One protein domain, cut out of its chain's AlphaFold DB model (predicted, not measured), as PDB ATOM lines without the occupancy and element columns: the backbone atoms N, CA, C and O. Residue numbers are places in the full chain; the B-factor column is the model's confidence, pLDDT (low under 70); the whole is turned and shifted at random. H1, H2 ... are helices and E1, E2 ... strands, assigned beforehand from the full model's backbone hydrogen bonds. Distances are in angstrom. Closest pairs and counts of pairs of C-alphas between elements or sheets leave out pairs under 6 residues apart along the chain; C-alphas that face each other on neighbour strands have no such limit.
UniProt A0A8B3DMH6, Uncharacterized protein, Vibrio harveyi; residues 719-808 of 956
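AT A GLANCE: This is residues 719 to 808 of the 956 residues of an uncharacterized protein of Vibrio harveyi (UniProt A0A8B3DMH6). Two long helices, H2 and H3, cross at nearly a right angle as a lopsided cross, the later part of H2 meeting the middle of H3, and the last turns of H3, residues 801 to 808, stick out free. The short helix H1 packs crosswise on the other end of H2, and a small hairpin of strands, E1 and E2, lies at the beginning of H3, so that H1 and the hairpin are at opposite ends of the long axis. The printed part has 90 residues, with three named helices and two named strands in the order H1, H2, E1, E2, H3; the two strands form one antiparallel sheet, and the class is mostly helix. The whole is loose, with a radius of gyration of the C-alphas of 16.5 A, and only just flat, spanning 53 by 36 by 15 A.

IN THESE COORDINATES: The printed part begins at Asp 719, and H1 takes residues 725 to 735, with C-alpha 725 at (121.346, 112.594, 140.012). H2, residues 739 to 764, is 36.6 A long from first to last C-alpha and begins with C-alpha 739 at (115.180, 119.070, 139.707). E1 is residues 771 to 774 and E2 residues 778 to 781. H3, residues 783 to 808, is 36.4 A long and ends with C-alpha 808 at (128.165, 133.948, 165.706).

HOW THE PARTS SIT: H1 and H2 touch, about perpendicular at 74 degrees; the closest C-alphas are those of Ser 732 and Phe 739, 5.5 A apart, and H2 touches H1 with residues 739 to 746 alone. H2 and H3 touch, about perpendicular at 87 degrees, with residues 756 to 761 of H2 and 790 to 797 of H3; the closest C-alphas are those of Ala 761 and Val 793, 6.1 A apart. E1 and E2 form a hairpin, antiparallel, with 140 degrees between their directions; N 772 and O 780 are 2.8 A apart and N 780 and O 772 2.9 A, both within hydrogen-bond range. The closest C-alphas of E1 and H3 are those of Lys 771 and Lys 786, 7.4 A apart. H1 and H3 are apart, and so are H2 and E2. Each O i to N i+4 pair is within hydrogen-bond range in H1 and H3, and 21 of 22 in H2.

THE WHOLE: The two C-alphas farthest apart are those of Gly 736 and Asp 776, 54.0 A. Residues 801 to 808, which belong to H3, stand free; the body without them has 82 residues and spans 52 by 29 by 15 A. The printed part has no cut. The links H1 to H2, E1 to E2 and E2 to H3 are tight, and H2 to E1, six residues, is short. The mean pLDDT of the printed part is 81.0, and it is under 70 at residues 719 to 722 and 775 to 777.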
ATOM      1  N   ASP A 719     136.232 112.860 144.965       57.72
ATOM      2  CA  ASP A 719     135.511 113.973 145.615       57.72
ATOM      3  C   ASP A 719     134.232 113.506 146.351       57.72
ATOM      4  O   ASP A 719     133.200 113.282 145.704       57.72
ATOM      5  N   PRO A 720     134.224 113.435 147.701       55.06
ATOM      6  CA  PRO A 720     133.073 112.951 148.476       55.06
ATOM      7  C   PRO A 720     131.836 113.873 148.411       55.06
ATOM      8  O   PRO A 720     130.745 113.496 148.849       55.06
ATOM      9  N   GLN A 721     131.960 115.081 147.846       60.53
ATOM     10  CA  GLN A 721     130.843 116.016 147.648       60.53
ATOM     11  C   GLN A 721     130.358 116.076 146.183       60.53
ATOM     12  O   GLN A 721     129.839 117.090 145.713       60.53
ATOM     13  N   ARG A 722     130.471 114.956 145.451       68.06
ATOM     14  CA  ARG A 722     129.916 114.789 144.098       68.06
ATOM     15  C   ARG A 722     128.406 115.090 144.035       68.06
ATOM     16  O   ARG A 722     127.621 114.634 144.871       68.06
ATOM     17  N   LEU A 723     128.002 115.793 142.970       71.50
ATOM     18  CA  LEU A 723     126.619 115.811 142.484       71.50
ATOM     19  C   LEU A 723     126.328 114.478 141.781       71.50
ATOM     20  O   LEU A 723     126.852 114.220 140.697       71.50
ATOM     21  N   THR A 724     125.487 113.645 142.388       80.38
ATOM     22  CA  THR A 724     124.799 112.542 141.701       80.38
ATOM     23  C   THR A 724     123.368 112.966 141.382       80.38
ATOM     24  O   THR A 724     122.797 113.821 142.064       80.38
ATOM     25  N   THR A 725     122.766 112.380 140.348       78.94
ATOM     26  CA  THR A 725     121.346 112.594 140.012       78.94
ATOM     27  C   THR A 725     120.435 112.226 141.183       78.94
ATOM     28  O   THR A 725     119.465 112.928 141.451       78.94
ATOM     29  N   GLU A 726     120.798 111.192 141.940       83.69
ATOM     30  CA  GLU A 726     120.140 110.774 143.181       83.69
ATOM     31  C   GLU A 726     120.164 111.881 144.239       83.69
ATOM     32  O   GLU A 726     119.104 112.297 144.687       83.69
ATOM     33  N   ARG A 727     121.333 112.456 144.553       79.62
ATOM     34  CA  ARG A 727     121.475 113.554 145.530       79.62
ATOM     35  C   ARG A 727     120.740 114.833 145.098       79.62
ATOM     36  O   ARG A 727     120.266 115.605 145.930       79.62
ATOM     37  N   VAL A 728     120.623 115.069 143.787       86.50
ATOM     38  CA  VAL A 728     119.823 116.175 143.221       86.50
ATOM     39  C   VAL A 728     118.323 115.906 143.361       86.50
ATOM     40  O   VAL A 728     117.573 116.837 143.662       86.50
ATOM     41  N   LYS A 729     117.891 114.652 143.183       86.19
ATOM     42  CA  LYS A 729     116.506 114.189 143.346       86.19
ATOM     43  C   LYS A 729     116.079 114.175 144.816       86.19
ATOM     44  O   LYS A 729     115.008 114.681 145.125       86.19
ATOM     45  N   GLU A 730     116.943 113.699 145.706       89.06
ATOM     46  CA  GLU A 730     116.802 113.751 147.163       89.06
ATOM     47  C   GLU A 730     116.603 115.200 147.623       89.06
ATOM     48  O   GLU A 730     115.525 115.547 148.097       89.06
ATOM     49  N   ARG A 731     117.551 116.109 147.339       85.88
ATOM     50  CA  ARG A 731     117.391 117.526 147.716       85.88
ATOM     51  C   ARG A 731     116.235 118.231 146.982       85.88
ATOM     52  O   ARG A 731     115.670 119.196 147.499       85.88
ATOM     53  N   SER A 732     115.848 117.779 145.786       89.38
ATOM     54  CA  SER A 732     114.629 118.239 145.089       89.38
ATOM     55  C   SER A 732     113.369 117.887 145.884       89.38
ATOM     56  O   SER A 732     112.518 118.757 146.079       89.38
ATOM     57  N   GLN A 733     113.301 116.664 146.416       87.94
ATOM     58  CA  GLN A 733     112.222 116.191 147.283       87.94
ATOM     59  C   GLN A 733     112.246 116.886 148.657       87.94
ATOM     60  O   GLN A 733     111.212 117.409 149.067       87.94
ATOM     61  N   GLU A 734     113.408 117.001 149.315       88.75
ATOM     62  CA  GLU A 734     113.569 117.726 150.593       88.75
ATOM     63  C   GLU A 734     113.103 119.187 150.510       88.75
ATOM     64  O   GLU A 734     112.452 119.699 151.419       88.75
ATOM     65  N   THR A 735     113.476 119.891 149.435       85.62
ATOM     66  CA  THR A 735     113.233 121.339 149.315       85.62
ATOM     67  C   THR A 735     111.926 121.693 148.612       85.62
ATOM     68  O   THR A 735     111.576 122.875 148.566       85.62
ATOM     69  N   GLY A 736     111.209 120.708 148.056       88.75
ATOM     70  CA  GLY A 736     109.984 120.919 147.280       88.75
ATOM     71  C   GLY A 736     110.199 121.716 145.986       88.75
ATOM     72  O   GLY A 736     109.302 122.438 145.553       88.75
ATOM     73  N   LYS A 737     111.397 121.650 145.387       91.19
ATOM     74  CA  LYS A 737     111.781 122.443 144.201       91.19
ATOM     75  C   LYS A 737     112.131 121.553 143.019       91.19
ATOM     76  O   LYS A 737     112.635 120.450 143.202       91.19
ATOM     77  N   SER A 738     111.906 122.051 141.801       89.19
ATOM     78  CA  SER A 738     112.176 121.297 140.573       89.19
ATOM     79  C   SER A 738     113.642 120.866 140.458       89.19
ATOM     80  O   SER A 738     114.558 121.595 140.848       89.19
ATOM     81  N   PHE A 739     113.859 119.685 139.873       87.56
ATOM     82  CA  PHE A 739     115.180 119.070 139.707       87.56
ATOM     83  C   PHE A 739     116.192 120.003 139.021       87.56
ATOM     84  O   PHE A 739     117.319 120.147 139.484       87.56
ATOM     85  N   GLY A 740     115.782 120.716 137.965       83.94
ATOM     86  CA  GLY A 740     116.643 121.691 137.284       83.94
ATOM     87  C   GLY A 740     117.046 122.881 138.168       83.94
ATOM     88  O   GLY A 740     118.179 123.354 138.083       83.94
ATOM     89  N   TYR A 741     116.164 123.336 139.069       85.44
ATOM     90  CA  TYR A 741     116.496 124.382 140.039       85.44
ATOM     91  C   TYR A 741     117.460 123.863 141.113       85.44
ATOM     92  O   TYR A 741     118.438 124.543 141.428       85.44
ATOM     93  N   THR A 742     117.229 122.670 141.678       87.50
ATOM     94  CA  THR A 742     118.155 122.111 142.678       87.50
ATOM     95  C   THR A 742     119.502 121.751 142.067       87.50
ATOM     96  O   THR A 742     120.517 122.007 142.709       87.50
ATOM     97  N   TYR A 743     119.543 121.289 140.815       86.38
ATOM     98  CA  TYR A 743     120.780 121.098 140.058       86.38
ATOM     99  C   TYR A 743     121.553 122.416 139.899       86.38
ATOM    100  O   TYR A 743     122.678 122.523 140.388       86.38
ATOM    101  N   LYS A 744     120.928 123.453 139.310       85.12
ATOM    102  CA  LYS A 744     121.550 124.780 139.098       85.12
ATOM    103  C   LYS A 744     121.914 125.493 140.412       85.12
ATOM    104  O   LYS A 744     122.772 126.374 140.409       85.12
ATOM    105  N   ARG A 745     121.302 125.118 141.544       86.12
ATOM    106  CA  ARG A 745     121.704 125.565 142.886       86.12
ATOM    107  C   ARG A 745     122.905 124.780 143.424       86.12
ATOM    108  O   ARG A 745     123.865 125.395 143.876       86.12
ATOM    109  N   MET A 746     122.868 123.447 143.387       82.88
ATOM    110  CA  MET A 746     123.937 122.613 143.943       82.88
ATOM    111  C   MET A 746     125.236 122.680 143.137       82.88
ATOM    112  O   MET A 746     126.304 122.564 143.729       82.88
ATOM    113  N   SER A 747     125.177 122.917 141.822       80.06
ATOM    114  CA  SER A 747     126.383 123.174 141.028       80.06
ATOM    115  C   SER A 747     127.106 124.433 141.518       80.06
ATOM    116  O   SER A 747     128.296 124.371 141.807       80.06
ATOM    117  N   ARG A 748     126.374 125.536 141.738       86.00
ATOM    118  CA  ARG A 748     126.909 126.785 142.313       86.00
ATOM    119  C   ARG A 748     127.464 126.591 143.727       86.00
ATOM    120  O   ARG A 748     128.545 127.094 144.018       86.00
ATOM    121  N   GLU A 749     126.766 125.842 144.583       84.50
ATOM    122  CA  GLU A 749     127.262 125.500 145.927       84.50
ATOM    123  C   GLU A 749     128.563 124.668 145.853       84.50
ATOM    124  O   GLU A 749     129.491 124.930 146.617       84.50
ATOM    125  N   ARG A 750     128.694 123.733 144.897       82.56
ATOM    126  CA  ARG A 750     129.939 122.972 144.668       82.56
ATOM    127  C   ARG A 750     131.062 123.840 144.092       82.56
ATOM    128  O   ARG A 750     132.208 123.672 144.498       82.56
ATOM    129  N   GLU A 751     130.765 124.781 143.198       79.00
ATOM    130  CA  GLU A 751     131.753 125.739 142.676       79.00
ATOM    131  C   GLU A 751     132.331 126.608 143.803       79.00
ATOM    132  O   GLU A 751     133.546 126.761 143.918       79.00
ATOM    133  N   GLN A 752     131.468 127.094 144.700       86.31
ATOM    134  CA  GLN A 752     131.873 127.833 145.897       86.31
ATOM    135  C   GLN A 752     132.709 126.963 146.846       86.31
ATOM    136  O   GLN A 752     133.764 127.402 147.294       86.31
ATOM    137  N   GLN A 753     132.316 125.707 147.094       82.81
ATOM    138  CA  GLN A 753     133.124 124.773 147.892       82.81
ATOM    139  C   GLN A 753     134.506 124.494 147.281       82.81
ATOM    140  O   GLN A 753     135.482 124.409 148.024       82.81
ATOM    141  N   LYS A 754     134.626 124.365 145.949       83.25
ATOM    142  CA  LYS A 754     135.935 124.239 145.282       83.25
ATOM    143  C   LYS A 754     136.793 125.484 145.508       83.25
ATOM    144  O   LYS A 754     137.969 125.343 145.821       83.25
ATOM    145  N   GLN A 755     136.213 126.679 145.386       85.75
ATOM    146  CA  GLN A 755     136.921 127.943 145.615       85.75
ATOM    147  C   GLN A 755     137.337 128.113 147.088       85.75
ATOM    148  O   GLN A 755     138.458 128.540 147.351       85.75
ATOM    149  N   GLU A 756     136.493 127.721 148.050       85.75
ATOM    150  CA  GLU A 756     136.859 127.675 149.475       85.75
ATOM    151  C   GLU A 756     137.991 126.673 149.744       85.75
ATOM    152  O   GLU A 756     138.955 127.020 150.426       85.75
ATOM    153  N   ARG A 757     137.905 125.455 149.184       84.75
ATOM    154  CA  ARG A 757     138.955 124.429 149.292       84.75
ATOM    155  C   ARG A 757     140.275 124.923 148.689       84.75
ATOM    156  O   ARG A 757     141.285 124.856 149.377       84.75
ATOM    157  N   GLN A 758     140.271 125.477 147.473       85.19
ATOM    158  CA  GLN A 758     141.477 126.027 146.837       85.19
ATOM    159  C   GLN A 758     142.077 127.164 147.668       85.19
ATOM    160  O   GLN A 758     143.251 127.112 148.005       85.19
ATOM    161  N   LYS A 759     141.267 128.139 148.097       88.94
ATOM    162  CA  LYS A 759     141.749 129.259 148.915       88.94
ATOM    163  C   LYS A 759     142.380 128.792 150.234       88.94
ATOM    164  O   LYS A 759     143.385 129.348 150.664       88.94
ATOM    165  N   ILE A 760     141.803 127.784 150.887       87.44
ATOM    166  CA  ILE A 760     142.357 127.217 152.125       87.44
ATOM    167  C   ILE A 760     143.618 126.385 151.844       87.44
ATOM    168  O   ILE A 760     144.543 126.409 152.653       87.44
ATOM    169  N   ALA A 761     143.692 125.706 150.698       86.19
ATOM    170  CA  ALA A 761     144.900 125.035 150.228       86.19
ATOM    171  C   ALA A 761     146.045 126.043 149.993       86.19
ATOM    172  O   ALA A 761     147.129 125.868 150.552       86.19
ATOM    173  N   ASP A 762     145.767 127.150 149.294       87.94
ATOM    174  CA  ASP A 762     146.699 128.260 149.057       87.94
ATOM    175  C   ASP A 762     147.179 128.891 150.378       87.94
ATOM    176  O   ASP A 762     148.374 129.116 150.571       87.94
ATOM    177  N   GLU A 763     146.262 129.142 151.323       86.44
ATOM    178  CA  GLU A 763     146.577 129.687 152.653       86.44
ATOM    179  C   GLU A 763     147.393 128.723 153.535       86.44
ATOM    180  O   GLU A 763     148.153 129.181 154.390       86.44
ATOM    181  N   MET A 764     147.255 127.404 153.346       84.06
ATOM    182  CA  MET A 764     148.071 126.390 154.031       84.06
ATOM    183  C   MET A 764     149.366 126.030 153.284       84.06
ATOM    184  O   MET A 764     150.219 125.351 153.856       84.06
ATOM    185  N   GLY A 765     149.531 126.458 152.028       84.31
ATOM    186  CA  GLY A 765     150.642 126.043 151.166       84.31
ATOM    187  C   GLY A 765     150.581 124.567 150.746       84.31
ATOM    188  O   GLY A 765     151.625 123.952 150.532       84.31
ATOM    189  N   ILE A 766     149.379 123.989 150.666       83.38
ATOM    190  CA  ILE A 766     149.137 122.594 150.272       83.38
ATOM    191  C   ILE A 766     148.680 122.564 148.813       83.38
ATOM    192  O   ILE A 766     147.730 123.249 148.454       83.38
ATOM    193  N   ASP A 767     149.308 121.737 147.976       82.31
ATOM    194  CA  ASP A 767     148.754 121.421 146.658       82.31
ATOM    195  C   ASP A 767     147.598 120.412 146.796       82.31
ATOM    196  O   ASP A 767     147.731 119.410 147.501       82.31
ATOM    197  N   ILE A 768     146.474 120.674 146.121       81.19
ATOM    198  CA  ILE A 768     145.297 119.785 146.023       81.19
ATOM    199  C   ILE A 768     145.082 119.234 144.602       81.19
ATOM    200  O   ILE A 768     144.039 118.643 144.309       81.19
ATOM    201  N   SER A 769     146.054 119.410 143.702       78.69
ATOM    202  CA  SER A 769     145.990 118.937 142.315       78.69
ATOM    203  C   SER A 769     146.048 117.411 142.165       78.69
ATOM    204  O   SER A 769     145.868 116.902 141.059       78.69
ATOM    205  N   GLY A 770     146.316 116.664 143.242       80.81
ATOM    206  CA  GLY A 770     146.539 115.219 143.201       80.81
ATOM    207  C   GLY A 770     147.894 114.803 142.628       80.81
ATOM    208  O   GLY A 770     148.156 113.604 142.522       80.81
ATOM    209  N   LYS A 771     148.757 115.750 142.238       81.50
ATOM    210  CA  LYS A 771     150.050 115.443 141.618       81.50
ATOM    211  C   LYS A 771     151.066 114.884 142.611       81.50
ATOM    212  O   LYS A 771     151.078 115.207 143.801       81.50
ATOM    213  N   VAL A 772     151.935 114.031 142.081       79.75
ATOM    214  CA  VAL A 772     152.994 113.315 142.782       79.75
ATOM    215  C   VAL A 772     154.229 113.311 141.897       79.75
ATOM    216  O   VAL A 772     154.171 112.836 140.768       79.75
ATOM    217  N   GLU A 773     155.349 113.803 142.410       75.50
ATOM    218  CA  GLU A 773     156.649 113.594 141.773       75.50
ATOM    219  C   GLU A 773     157.049 112.119 141.934       75.50
ATOM    220  O   GLU A 773     157.207 111.623 143.052       75.50
ATOM    221  N   HIS A 774     157.165 111.413 140.811       73.56
ATOM    222  CA  HIS A 774     157.752 110.083 140.705       73.56
ATOM    223  C   HIS A 774     159.160 110.225 140.108       73.56
ATOM    224  O   HIS A 774     159.290 110.925 139.099       73.56
ATOM    225  N   PRO A 775     160.203 109.580 140.670       61.47
ATOM    226  CA  PRO A 775     161.590 109.789 140.243       61.47
ATOM    227  C   PRO A 775     161.793 109.586 138.735       61.47
ATOM    228  O   PRO A 775     162.418 110.424 138.091       61.47
ATOM    229  N   ASP A 776     161.193 108.536 138.171       62.19
ATOM    230  CA  ASP A 776     161.412 108.135 136.771       62.19
ATOM    231  C   ASP A 776     160.280 108.552 135.809       62.19
ATOM    232  O   ASP A 776     160.396 108.360 134.603       62.19
ATOM    233  N   LEU A 777     159.165 109.093 136.326       64.19
ATOM    234  CA  LEU A 777     157.939 109.375 135.547       64.19
ATOM    235  C   LEU A 777     157.453 110.835 135.666       64.19
ATOM    236  O   LEU A 777     156.415 111.194 135.112       64.19
ATOM    237  N   GLY A 778     158.178 111.695 136.389       75.81
ATOM    238  CA  GLY A 778     157.805 113.097 136.576       75.81
ATOM    239  C   GLY A 778     156.536 113.276 137.418       75.81
ATOM    240  O   GLY A 778     156.268 112.508 138.342       75.81
ATOM    241  N   THR A 779     155.755 114.328 137.148       76.38
ATOM    242  CA  THR A 779     154.558 114.661 137.943       76.38
ATOM    243  C   THR A 779     153.330 113.859 137.501       76.38
ATOM    244  O   THR A 779     152.563 114.306 136.645       76.38
ATOM    245  N   MET A 780     153.112 112.701 138.121       72.94
ATOM    246  CA  MET A 780     151.960 111.827 137.881       72.94
ATOM    247  C   MET A 780     150.757 112.215 138.750       72.94
ATOM    248  O   MET A 780     150.914 112.705 139.866       72.94
ATOM    249  N   TYR A 781     149.537 111.992 138.262       79.62
ATOM    250  CA  TYR A 781     148.305 112.218 139.027       79.62
ATOM    251  C   TYR A 781     147.945 110.987 139.873       79.62
ATOM    252  O   TYR A 781     147.948 109.866 139.371       79.62
ATOM    253  N   SER A 782     147.607 111.187 141.151       81.75
ATOM    254  CA  SER A 782     147.192 110.129 142.079       81.75
ATOM    255  C   SER A 782     145.846 110.469 142.739       81.75
ATOM    256  O   SER A 782     145.782 111.398 143.555       81.75
ATOM    257  N   PRO A 783     144.776 109.689 142.481       72.19
ATOM    258  CA  PRO A 783     143.467 109.895 143.111       72.19
ATOM    259  C   PRO A 783     143.527 109.779 144.636       72.19
ATOM    260  O   PRO A 783     142.885 110.545 145.351       72.19
ATOM    261  N   GLN A 784     144.357 108.859 145.142       74.00
ATOM    262  CA  GLN A 784     144.561 108.646 146.576       74.00
ATOM    263  C   GLN A 784     145.199 109.875 147.236       74.00
ATOM    264  O   GLN A 784     144.656 110.387 148.215       74.00
ATOM    265  N   LYS A 785     146.288 110.419 146.661       80.56
ATOM    266  CA  LYS A 785     146.903 111.643 147.204       80.56
ATOM    267  C   LYS A 785     145.973 112.847 147.094       80.56
ATOM    268  O   LYS A 785     145.927 113.622 148.042       80.56
ATOM    269  N   LYS A 786     145.181 112.972 146.020       82.38
ATOM    270  CA  LYS A 786     144.142 114.012 145.922       82.38
ATOM    271  C   LYS A 786     143.117 113.890 147.049       82.38
ATOM    272  O   LYS A 786     142.810 114.881 147.703       82.38
ATOM    273  N   GLY A 787     142.636 112.676 147.315       78.94
ATOM    274  CA  GLY A 787     141.725 112.393 148.422       78.94
ATOM    275  C   GLY A 787     142.313 112.782 149.781       78.94
ATOM    276  O   GLY A 787     141.624 113.404 150.585       78.94
ATOM    277  N   ASP A 788     143.586 112.480 150.041       80.00
ATOM    278  CA  ASP A 788     144.246 112.832 151.307       80.00
ATOM    279  C   ASP A 788     144.565 114.333 151.432       80.00
ATOM    280  O   ASP A 788     144.333 114.921 152.489       80.00
ATOM    281  N   GLN A 789     144.995 114.986 150.347       80.75
ATOM    282  CA  GLN A 789     145.146 116.447 150.266       80.75
ATOM    283  C   GLN A 789     143.809 117.153 150.558       80.75
ATOM    284  O   GLN A 789     143.746 118.066 151.386       80.75
ATOM    285  N   LEU A 790     142.716 116.683 149.943       84.12
ATOM    286  CA  LEU A 790     141.367 117.210 150.161       84.12
ATOM    287  C   LEU A 790     140.867 116.978 151.593       84.12
ATOM    288  O   LEU A 790     140.270 117.896 152.150       84.12
ATOM    289  N   LYS A 791     141.144 115.827 152.228       85.38
ATOM    290  CA  LYS A 791     140.795 115.577 153.645       85.38
ATOM    291  C   LYS A 791     141.441 116.596 154.586       85.38
ATOM    292  O   LYS A 791     140.765 117.105 155.476       85.38
ATOM    293  N   ILE A 792     142.722 116.919 154.384       84.06
ATOM    294  CA  ILE A 792     143.450 117.893 155.221       84.06
ATOM    295  C   ILE A 792     142.829 119.291 155.076       84.06
ATOM    296  O   ILE A 792     142.568 119.970 156.072       84.06
ATOM    297  N   VAL A 793     142.523 119.701 153.842       86.50
ATOM    298  CA  VAL A 793     141.855 120.980 153.554       86.50
ATOM    299  C   VAL A 793     140.427 121.015 154.105       86.50
ATOM    300  O   VAL A 793     140.027 122.015 154.695       86.50
ATOM    301  N   GLU A 794     139.662 119.931 153.980       84.62
ATOM    302  CA  GLU A 794     138.285 119.828 154.477       84.62
ATOM    303  C   GLU A 794     138.212 119.804 156.014       84.62
ATOM    304  O   GLU A 794     137.274 120.362 156.592       84.62
ATOM    305  N   GLN A 795     139.229 119.262 156.693       84.69
ATOM    306  CA  GLN A 795     139.364 119.333 158.151       84.69
ATOM    307  C   GLN A 795     139.593 120.777 158.636       84.69
ATOM    308  O   GLN A 795     138.908 121.227 159.557       84.69
ATOM    309  N   GLU A 796     140.498 121.530 158.002       81.75
ATOM    310  CA  GLU A 796     140.731 122.950 158.323       81.75
ATOM    311  C   GLU A 796     139.515 123.825 157.964       81.75
ATOM    312  O   GLU A 796     139.121 124.705 158.730       81.75
ATOM    313  N   LEU A 797     138.855 123.549 156.838       85.88
ATOM    314  CA  LEU A 797     137.629 124.226 156.407       85.88
ATOM    315  C   LEU A 797     136.480 123.997 157.410       85.88
ATOM    316  O   LEU A 797     135.784 124.944 157.784       85.88
ATOM    317  N   SER A 798     136.334 122.772 157.925       86.75
ATOM    318  CA  SER A 798     135.371 122.439 158.987       86.75
ATOM    319  C   SER A 798     135.692 123.174 160.292       86.75
ATOM    320  O   SER A 798     134.838 123.882 160.829       86.75
ATOM    321  N   ARG A 799     136.953 123.122 160.740       85.69
ATOM    322  CA  ARG A 799     137.456 123.844 161.919       85.69
ATOM    323  C   ARG A 799     137.207 125.358 161.832       85.69
ATOM    324  O   ARG A 799     136.829 125.984 162.821       85.69
ATOM    325  N   ARG A 800     137.388 125.968 160.657       84.50
ATOM    326  CA  ARG A 800     137.095 127.395 160.427       84.50
ATOM    327  C   ARG A 800     135.603 127.702 160.554       84.50
ATOM    328  O   ARG A 800     135.253 128.694 161.189       84.50
ATOM    329  N   ARG A 801     134.727 126.841 160.025       85.44
ATOM    330  CA  ARG A 801     133.264 126.965 160.178       85.44
ATOM    331  C   ARG A 801     132.807 126.772 161.631       85.44
ATOM    332  O   ARG A 801     131.862 127.436 162.053       85.44
ATOM    333  N   GLU A 802     133.488 125.944 162.426       81.38
ATOM    334  CA  GLU A 802     133.275 125.858 163.883       81.38
ATOM    335  C   GLU A 802     133.676 127.152 164.605       81.38
ATOM    336  O   GLU A 802     132.903 127.677 165.403       81.38
ATOM    337  N   VAL A 803     134.850 127.716 164.301       80.75
ATOM    338  CA  VAL A 803     135.282 129.001 164.883       80.75
ATOM    339  C   VAL A 803     134.329 130.134 164.490       80.75
ATOM    340  O   VAL A 803     133.995 130.973 165.326       80.75
ATOM    341  N   GLU A 804     133.837 130.151 163.249       77.31
ATOM    342  CA  GLU A 804     132.879 131.155 162.783       77.31
ATOM    343  C   GLU A 804     131.480 130.976 163.403       77.31
ATOM    344  O   GLU A 804     130.828 131.964 163.744       77.31
ATOM    345  N   SER A 805     131.007 129.739 163.601       76.88
ATOM    346  CA  SER A 805     129.719 129.487 164.263       76.88
ATOM    347  C   SER A 805     129.772 129.822 165.757       76.88
ATOM    348  O   SER A 805     128.850 130.462 166.263       76.88
ATOM    349  N   LEU A 806     130.886 129.527 166.435       70.88
ATOM    350  CA  LEU A 806     131.150 129.971 167.806       70.88
ATOM    351  C   LEU A 806     131.278 131.499 167.907       70.88
ATOM    352  O   LEU A 806     130.790 132.079 168.873       70.88
ATOM    353  N   ALA A 807     131.850 132.175 166.907       71.00
ATOM    354  CA  ALA A 807     131.870 133.640 166.850       71.00
ATOM    355  C   ALA A 807     130.472 134.250 166.617       71.00
ATOM    356  O   ALA A 807     130.199 135.342 167.108       71.00
ATOM    357  N   LYS A 808     129.573 133.546 165.914       72.75
ATOM    358  CA  LYS A 808     128.165 133.948 165.706       72.75
ATOM    359  C   LYS A 808     127.259 133.623 166.903       72.75
ATOM    360  O   LYS A 808     126.277 134.327 167.116       72.75
TER     361      LYS A 808